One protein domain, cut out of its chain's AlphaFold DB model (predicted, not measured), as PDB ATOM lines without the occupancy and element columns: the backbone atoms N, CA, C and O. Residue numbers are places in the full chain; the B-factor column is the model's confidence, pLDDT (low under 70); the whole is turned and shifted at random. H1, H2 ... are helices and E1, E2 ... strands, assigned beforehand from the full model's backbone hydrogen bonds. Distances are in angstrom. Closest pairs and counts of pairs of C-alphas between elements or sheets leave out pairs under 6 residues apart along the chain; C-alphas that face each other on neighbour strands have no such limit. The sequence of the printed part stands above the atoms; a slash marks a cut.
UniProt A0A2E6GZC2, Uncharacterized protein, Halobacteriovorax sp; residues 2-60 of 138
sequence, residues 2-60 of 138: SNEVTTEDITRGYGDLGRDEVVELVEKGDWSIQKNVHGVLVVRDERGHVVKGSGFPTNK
ATOM      1  N   SER A   2      36.268 -46.473  17.640       41.47
ATOM      2  CA  SER A   2      35.090 -46.653  16.787       41.47
ATOM      3  C   SER A   2      34.229 -45.400  16.917       41.47
ATOM      4  O   SER A   2      33.672 -45.155  17.983       41.47
ATOM      5  N   ASN A   3      34.190 -44.566  15.880       53.56
ATOM      6  CA  ASN A   3      33.152 -43.550  15.762       53.56
ATOM      7  C   ASN A   3      31.896 -44.305  15.333       53.56
ATOM      8  O   ASN A   3      31.682 -44.474  14.136       53.56
ATOM      9  N   GLU A   4      31.125 -44.833  16.286       71.12
ATOM     10  CA  GLU A   4      29.828 -45.430  15.970       71.12
ATOM     11  C   GLU A   4      28.957 -44.362  15.299       71.12
ATOM     12  O   GLU A   4      28.718 -43.283  15.846       71.12
ATOM     13  N   VAL A   5      28.576 -44.645  14.056       80.31
ATOM     14  CA  VAL A   5      27.681 -43.822  13.245       80.31
ATOM     15  C   VAL A   5      26.382 -44.591  13.125       80.31
ATOM     16  O   VAL A   5      26.402 -45.763  12.750       80.31
ATOM     17  N   THR A   6      25.271 -43.946  13.454       90.31
ATOM     18  CA  THR A   6      23.946 -44.579  13.454       90.31
ATOM     19  C   THR A   6      22.996 -43.824  12.534       90.31
ATOM     20  O   THR A   6      23.258 -42.692  12.124       90.31
ATOM     21  N   THR A   7      21.866 -44.439  12.189       89.56
ATOM     22  CA  THR A   7      20.833 -43.795  11.363       89.56
ATOM     23  C   THR A   7      20.216 -42.567  12.038       89.56
ATOM     24  O   THR A   7      19.692 -41.692  11.350       89.56
ATOM     25  N   GLU A   8      20.364 -42.420  13.359       91.00
ATOM     26  CA  GLU A   8      19.989 -41.211  14.103       91.00
ATOM     27  C   GLU A   8      20.809 -39.976  13.690       91.00
ATOM     28  O   GLU A   8      20.310 -38.853  13.766       91.00
ATOM     29  N   ASP A   9      22.032 -40.165  13.177       88.62
ATOM     30  CA  ASP A   9      22.861 -39.074  12.650       88.62
ATOM     31  C   ASP A   9      22.281 -38.478  11.341       88.62
ATOM     32  O   ASP A   9      22.658 -37.374  10.924       88.62
ATOM     33  N   ILE A  10      21.343 -39.172  10.679       90.62
ATOM     34  CA  ILE A  10      20.672 -38.726   9.450       90.62
ATOM     35  C   ILE A  10      19.557 -37.734   9.818       90.62
ATOM     36  O   ILE A  10      18.395 -38.077  10.039       90.62
ATOM     37  N   THR A  11      19.915 -36.453   9.870       90.31
ATOM     38  CA  THR A  11      19.006 -35.361  10.272       90.31
ATOM     39  C   THR A  11      18.253 -34.695   9.114       90.31
ATOM     40  O   THR A  11      17.403 -33.837   9.345       90.31
ATOM     41  N   ARG A  12      18.544 -35.064   7.859       87.94
ATOM     42  CA  ARG A  12      17.963 -34.468   6.639       87.94
ATOM     43  C   ARG A  12      17.970 -35.449   5.460       87.94
ATOM     44  O   ARG A  12      18.539 -36.527   5.576       87.94
ATOM     45  N   GLY A  13      17.364 -35.054   4.339       87.75
ATOM     46  CA  GLY A  13      17.452 -35.779   3.065       87.75
ATOM     47  C   GLY A  13      18.817 -35.647   2.378       87.75
ATOM     48  O   GLY A  13      19.567 -34.697   2.633       87.75
ATOM     49  N   TYR A  14      19.122 -36.604   1.500       84.94
ATOM     50  CA  TYR A  14      20.367 -36.703   0.732       84.94
ATOM     51  C   TYR A  14      20.040 -37.110  -0.711       84.94
ATOM     52  O   TYR A  14      19.174 -37.945  -0.953       84.94
ATOM     53  N   GLY A  15      20.735 -36.524  -1.686       82.81
ATOM     54  CA  GLY A  15      20.422 -36.716  -3.100       82.81
ATOM     55  C   GLY A  15      19.137 -35.991  -3.473       82.81
ATOM     56  O   GLY A  15      18.992 -34.802  -3.181       82.81
ATOM     57  N   ASP A  16      18.234 -36.736  -4.099       84.19
ATOM     58  CA  ASP A  16      16.861 -36.318  -4.381       84.19
ATOM     59  C   ASP A  16      15.853 -37.002  -3.428       84.19
ATOM     60  O   ASP A  16      14.647 -36.860  -3.608       84.19
ATOM     61  N   LEU A  17      16.346 -37.725  -2.408       88.56
ATOM     62  CA  LEU A  17      15.543 -38.483  -1.445       88.56
ATOM     63  C   LEU A  17      15.326 -37.718  -0.132       88.56
ATOM     64  O   LEU A  17      16.191 -36.972   0.348       88.56
ATOM     65  N   GLY A  18      14.164 -37.947   0.477       92.62
ATOM     66  CA  GLY A  18      13.821 -37.470   1.811       92.62
ATOM     67  C   GLY A  18      14.612 -38.180   2.914       92.62
ATOM     68  O   GLY A  18      15.218 -39.226   2.702       92.62
ATOM     69  N   ARG A  19      14.606 -37.614   4.130       94.44
ATOM     70  CA  ARG A  19      15.317 -38.186   5.290       94.44
ATOM     71  C   ARG A  19      14.933 -39.650   5.529       94.44
ATOM     72  O   ARG A  19      15.814 -40.486   5.687       94.44
ATOM     73  N   ASP A  20      13.635 -39.928   5.581       95.50
ATOM     74  CA  ASP A  20      13.127 -41.235   6.002       95.50
ATOM     75  C   ASP A  20      13.438 -42.323   4.962       95.50
ATOM     76  O   ASP A  20      13.801 -43.435   5.333       95.50
ATOM     77  N   GLU A  21      13.428 -41.975   3.672       95.62
ATOM     78  CA  GLU A  21      13.848 -42.865   2.580       95.62
ATOM     79  C   GLU A  21      15.339 -43.220   2.688       95.62
ATOM     80  O   GLU A  21      15.730 -44.371   2.507       95.62
ATOM     81  N   VAL A  22      16.185 -42.242   3.033       92.19
ATOM     82  CA  VAL A  22      17.625 -42.467   3.233       92.19
ATOM     83  C   VAL A  22      17.880 -43.350   4.456       92.19
ATOM     84  O   VAL A  22      18.737 -44.228   4.396       92.19
ATOM     85  N   VAL A  23      17.143 -43.150   5.555       95.69
ATOM     86  CA  VAL A  23      17.226 -44.016   6.744       95.69
ATOM     87  C   VAL A  23      16.872 -45.454   6.378       95.69
ATOM     88  O   VAL A  23      17.646 -46.358   6.681       95.69
ATOM     89  N   GLU A  24      15.763 -45.662   5.669       96.44
ATOM     90  CA  GLU A  24      15.309 -46.995   5.266       96.44
ATOM     91  C   GLU A  24      16.352 -47.728   4.404       96.44
ATOM     92  O   GLU A  24      16.626 -48.907   4.634       96.44
ATOM     93  N   LEU A  25      16.978 -47.040   3.444       95.19
ATOM     94  CA  LEU A  25      18.030 -47.618   2.597       95.19
ATOM     95  C   LEU A  25      19.282 -48.004   3.396       95.19
ATOM     96  O   LEU A  25      19.923 -49.013   3.098       95.19
ATOM     97  N   VAL A  26      19.628 -47.230   4.426       93.56
ATOM     98  CA  VAL A  26      20.774 -47.529   5.296       93.56
ATOM     99  C   VAL A  26      20.466 -48.692   6.243       93.56
ATOM    100  O   VAL A  26      21.309 -49.567   6.419       93.56
ATOM    101  N   GLU A  27      19.259 -48.762   6.813       94.06
ATOM    102  CA  GLU A  27      18.842 -49.878   7.684       94.06
ATOM    103  C   GLU A  27      18.757 -51.209   6.930       94.06
ATOM    104  O   GLU A  27      19.084 -52.260   7.484       94.06
ATOM    105  N   LYS A  28      18.368 -51.168   5.651       93.56
ATOM    106  CA  LYS A  28      18.386 -52.335   4.756       93.56
ATOM    107  C   LYS A  28      19.793 -52.761   4.336       93.56
ATOM    108  O   LYS A  28      19.958 -53.867   3.828       93.56
ATOM    109  N   GLY A  29      20.800 -51.915   4.562       90.44
ATOM    110  CA  GLY A  29      22.183 -52.149   4.152       90.44
ATOM    111  C   GLY A  29      22.458 -51.874   2.672       90.44
ATOM    112  O   GLY A  29      23.564 -52.153   2.212       90.44
ATOM    113  N   ASP A  30      21.488 -51.318   1.939       91.19
ATOM    114  CA  ASP A  30      21.681 -50.892   0.553       91.19
ATOM    115  C   ASP A  30      22.596 -49.665   0.501       91.19
ATOM    116  O   ASP A  30      23.447 -49.552  -0.373       91.19
ATOM    117  N   TRP A  31      22.442 -48.743   1.452       91.62
ATOM    118  CA  TRP A  31      23.278 -47.552   1.593       91.62
ATOM    119  C   TRP A  31      24.139 -47.636   2.855       91.62
ATOM    120  O   TRP A  31      23.829 -48.354   3.802       91.62
ATOM    121  N   SER A  32      25.231 -46.874   2.893       86.31
ATOM    122  CA  SER A  32      26.130 -46.842   4.055       86.31
ATOM    123  C   SER A  32      26.408 -45.426   4.538       86.31
ATOM    124  O   SER A  32      26.381 -44.463   3.770       86.31
ATOM    125  N   ILE A  33      26.688 -45.296   5.834       88.69
ATOM    126  CA  ILE A  33      27.010 -44.022   6.474       88.69
ATOM    127  C   ILE A  33      28.314 -44.110   7.253       88.69
ATOM    128  O   ILE A  33      28.642 -45.127   7.856       88.69
ATOM    129  N   GLN A  34      29.065 -43.015   7.242       81.75
ATOM    130  CA  GLN A  34      30.306 -42.871   7.994       81.75
ATOM    131  C   GLN A  34      30.524 -41.404   8.368       81.75
ATOM    132  O   GLN A  34      30.017 -40.507   7.700       81.75
ATOM    133  N   LYS A  35      31.314 -41.132   9.405       77.06
ATOM    134  CA  LYS A  35      31.755 -39.774   9.743       77.06
ATOM    135  C   LYS A  35      33.149 -39.558   9.168       77.06
ATOM    136  O   LYS A  35      34.010 -40.426   9.285       77.06
ATOM    137  N   ASN A  36      33.370 -38.417   8.523       68.19
ATOM    138  CA  ASN A  36      34.696 -38.044   8.030       68.19
ATOM    139  C   ASN A  36      35.620 -37.582   9.180       68.19
ATOM    140  O   ASN A  36      35.211 -37.526  10.341       68.19
ATOM    141  N   VAL A  37      36.862 -37.199   8.854       59.41
ATOM    142  CA  VAL A  37      37.867 -36.714   9.828       59.41
ATOM    143  C   VAL A  37      37.437 -35.465  10.613       59.41
ATOM    144  O   VAL A  37      37.997 -35.178  11.666       59.41
ATOM    145  N   HIS A  38      36.427 -34.737  10.131       58.91
ATOM    146  CA  HIS A  38      35.841 -33.564  10.783       58.91
ATOM    147  C   HIS A  38      34.520 -33.880  11.507       58.91
ATOM    148  O   HIS A  38      33.812 -32.962  11.914       58.91
ATOM    149  N   GLY A  39      34.155 -35.160  11.641       68.00
ATOM    150  CA  GLY A  39      32.923 -35.597  12.304       68.00
ATOM    151  C   GLY A  39      31.643 -35.384  11.488       68.00
ATOM    152  O   GLY A  39      30.553 -35.561  12.026       68.00
ATOM    153  N   VAL A  40      31.741 -35.016  10.206       77.38
ATOM    154  CA  VAL A  40      30.571 -34.767   9.347       77.38
ATOM    155  C   VAL A  40      30.100 -36.068   8.702       77.38
ATOM    156  O   VAL A  40      30.921 -36.854   8.224       77.38
ATOM    157  N   LEU A  41      28.780 -36.276   8.661       82.12
ATOM    158  CA  LEU A  41      28.163 -37.467   8.084       82.12
ATOM    159  C   LEU A  41      28.347 -37.528   6.560       82.12
ATOM    160  O   LEU A  41      28.034 -36.583   5.833       82.12
ATOM    161  N   VAL A  42      28.823 -38.670   6.082       83.38
ATOM    162  CA  VAL A  42      28.980 -39.036   4.677       83.38
ATOM    163  C   VAL A  42      28.077 -40.227   4.400       83.38
ATOM    164  O   VAL A  42      28.255 -41.275   5.015       83.38
ATOM    165  N   VAL A  43      27.149 -40.064   3.462       83.38
ATOM    166  CA  VAL A  43      26.229 -41.109   3.003       83.38
ATOM    167  C   VAL A  43      26.705 -41.623   1.645       83.38
ATOM    168  O   VAL A  43      27.082 -40.826   0.777       83.38
ATOM    169  N   ARG A  44      26.711 -42.944   1.457       83.00
ATOM    170  CA  ARG A  44      27.071 -43.606   0.201       83.00
ATOM    171  C   ARG A  44      25.952 -44.509  -0.298       83.00
ATOM    172  O   ARG A  44      25.308 -45.172   0.510       83.00
ATOM    173  N   ASP A  45      25.775 -44.523  -1.613       78.56
ATOM    174  CA  ASP A  45      24.812 -45.374  -2.309       78.56
ATOM    175  C   ASP A  45      25.271 -46.844  -2.369       78.56
ATOM    176  O   ASP A  45      26.366 -47.193  -1.912       78.56
ATOM    177  N   GLU A  46      24.457 -47.703  -2.981       78.88
ATOM    178  CA  GLU A  46      24.719 -49.140  -3.137       78.88
ATOM    179  C   GLU A  46      25.954 -49.462  -3.988       78.88
ATOM    180  O   GLU A  46      26.485 -50.573  -3.955       78.88
ATOM    181  N   ARG A  47      26.443 -48.481  -4.751       65.56
ATOM    182  CA  ARG A  47      27.658 -48.578  -5.570       65.56
ATOM    183  C   ARG A  47      28.881 -48.017  -4.845       65.56
ATOM    184  O   ARG A  47      29.983 -48.039  -5.392       65.56
ATOM    185  N   GLY A  48      28.706 -47.513  -3.624       66.75
ATOM    186  CA  GLY A  48      29.748 -46.883  -2.823       66.75
ATOM    187  C   GLY A  48      30.039 -45.426  -3.202       66.75
ATOM    188  O   GLY A  48      30.989 -44.840  -2.660       66.75
ATOM    189  N   HIS A  49      29.258 -44.808  -4.092       72.56
ATOM    190  CA  HIS A  49      29.410 -43.394  -4.429       72.56
ATOM    191  C   HIS A  49      28.848 -42.509  -3.325       72.56
ATOM    192  O   HIS A  49      27.860 -42.841  -2.684       72.56
ATOM    193  N   VAL A  50      29.456 -41.344  -3.112       73.38
ATOM    194  CA  VAL A  50      28.959 -40.392  -2.113       73.38
ATOM    195  C   VAL A  50      27.741 -39.648  -2.652       73.38
ATOM    196  O   VAL A  50      27.791 -39.036  -3.720       73.38
ATOM    197  N   VAL A  51      26.670 -39.644  -1.867       77.25
ATOM    198  CA  VAL A  51      25.388 -39.040  -2.231       77.25
ATOM    199  C   VAL A  51      25.430 -37.523  -2.018       77.25
ATOM    200  O   VAL A  51      25.954 -37.035  -1.013       77.25
ATOM    201  N   LYS A  52      24.859 -36.748  -2.948       71.94
ATOM    202  CA  LYS A  52      24.750 -35.276  -2.865       71.94
ATOM    203  C   LYS A  52      24.139 -34.837  -1.524       71.94
ATOM    204  O   LYS A  52      23.195 -35.439  -1.032       71.94
ATOM    205  N   GLY A  53      24.673 -33.778  -0.914       67.38
ATOM    206  CA  GLY A  53      24.260 -33.330   0.426       67.38
ATOM    207  C   GLY A  53      25.007 -34.017   1.577       67.38
ATOM    208  O   GLY A  53      24.937 -33.539   2.709       67.38
ATOM    209  N   SER A  54      25.780 -35.070   1.294       75.44
ATOM    210  CA  SER A  54      26.756 -35.630   2.232       75.44
ATOM    211  C   SER A  54      27.866 -34.638   2.538       75.44
ATOM    212  O   SER A  54      28.215 -33.802   1.702       75.44
ATOM    213  N   GLY A  55      28.453 -34.763   3.727       55.56
ATOM    214  CA  GLY A  55      29.649 -34.049   4.158       55.56
ATOM    215  C   GLY A  55      30.890 -34.471   3.387       55.56
ATOM    216  O   GLY A  55      31.829 -35.021   3.959       55.56
ATOM    217  N   PHE A  56      30.907 -34.223   2.080       47.00
ATOM    218  CA  PHE A  56      32.135 -34.269   1.306       47.00
ATOM    219  C   PHE A  56      33.111 -33.238   1.904       47.00
ATOM    220  O   PHE A  56      32.674 -32.154   2.312       47.00
ATOM    221  N   PRO A  57      34.422 -33.524   1.974       42.12
ATOM    222  CA  PRO A  57      35.442 -32.542   2.342       42.12
ATOM    223  C   PRO A  57      35.602 -31.438   1.273       42.12
ATOM    224  O   PRO A  57      36.683 -31.209   0.750       42.12
ATOM    225  N   THR A  58      34.525 -30.743   0.907       39.00
ATOM    226  CA  THR A  58      34.526 -29.686  -0.119       39.00
ATOM    227  C   THR A  58      33.942 -28.367   0.372       39.00
ATOM    228  O   THR A  58      33.822 -27.429  -0.414       39.00
ATOM    229  N   ASN A  59      33.655 -28.218   1.669       33.06
ATOM    230  CA  ASN A  59      33.152 -26.940   2.196       33.06
ATOM    231  C   ASN A  59      34.201 -25.814   2.187       33.06
ATOM    232  O   ASN A  59      33.872 -24.671   2.490       33.06
ATOM    233  N   LYS A  60      35.441 -26.106   1.780       40.62
ATOM    234  CA  LYS A  60      36.436 -25.106   1.388       40.62
ATOM    235  C   LYS A  60      37.221 -25.589   0.169       40.62
ATOM    236  O   LYS A  60      38.413 -25.863   0.263       40.62
TER     237      LYS A  60
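What this domain is: This is residues 2 to 60 of the 138 residues of an uncharacterized protein of Halobacteriovorax sp (UniProt A0A2E6GZC2). This small domain has little regular structure: a two-stranded hairpin, E1 and E2, with one short helix, H1, near its open end, and long stretches with no named element, residues 2 to 18 and 45 to 60. The 59 printed residues hold H1, E1 and E2 in that order, only 17 residues in named elements, mixed in class. The whole is compact, with a radius of gyration of the C-alphas of 10.6 A, spanning 29 by 27 by 22 A.

How they stand to each other: Look first at E1, residues 32 to 35, and E2, residues 41 to 44, an antiparallel hairpin at 153 degrees. There N 34 and O 42 are 2.9 A apart, within hydrogen-bond range. H1, residues 19 to 27, comes closest to E1 at the C-alphas of Val 26 and Ser 32, 5.5 A; H1 and E2 are apart. In H1 every O i to N i+4 pair is within hydrogen-bond range.

Where its parts are: Find C-alpha 19 at (15.317, -38.186, 5.290); H1 runs 12.4 A from there. E1 spans 10.7 A; E2, 10.1 A, ends at C-alpha 44 (27.071, -43.606, 0.201).

The domain as a whole: The printed part has no cut, and both links are tight. Low pLDDT includes residues 55 to 60.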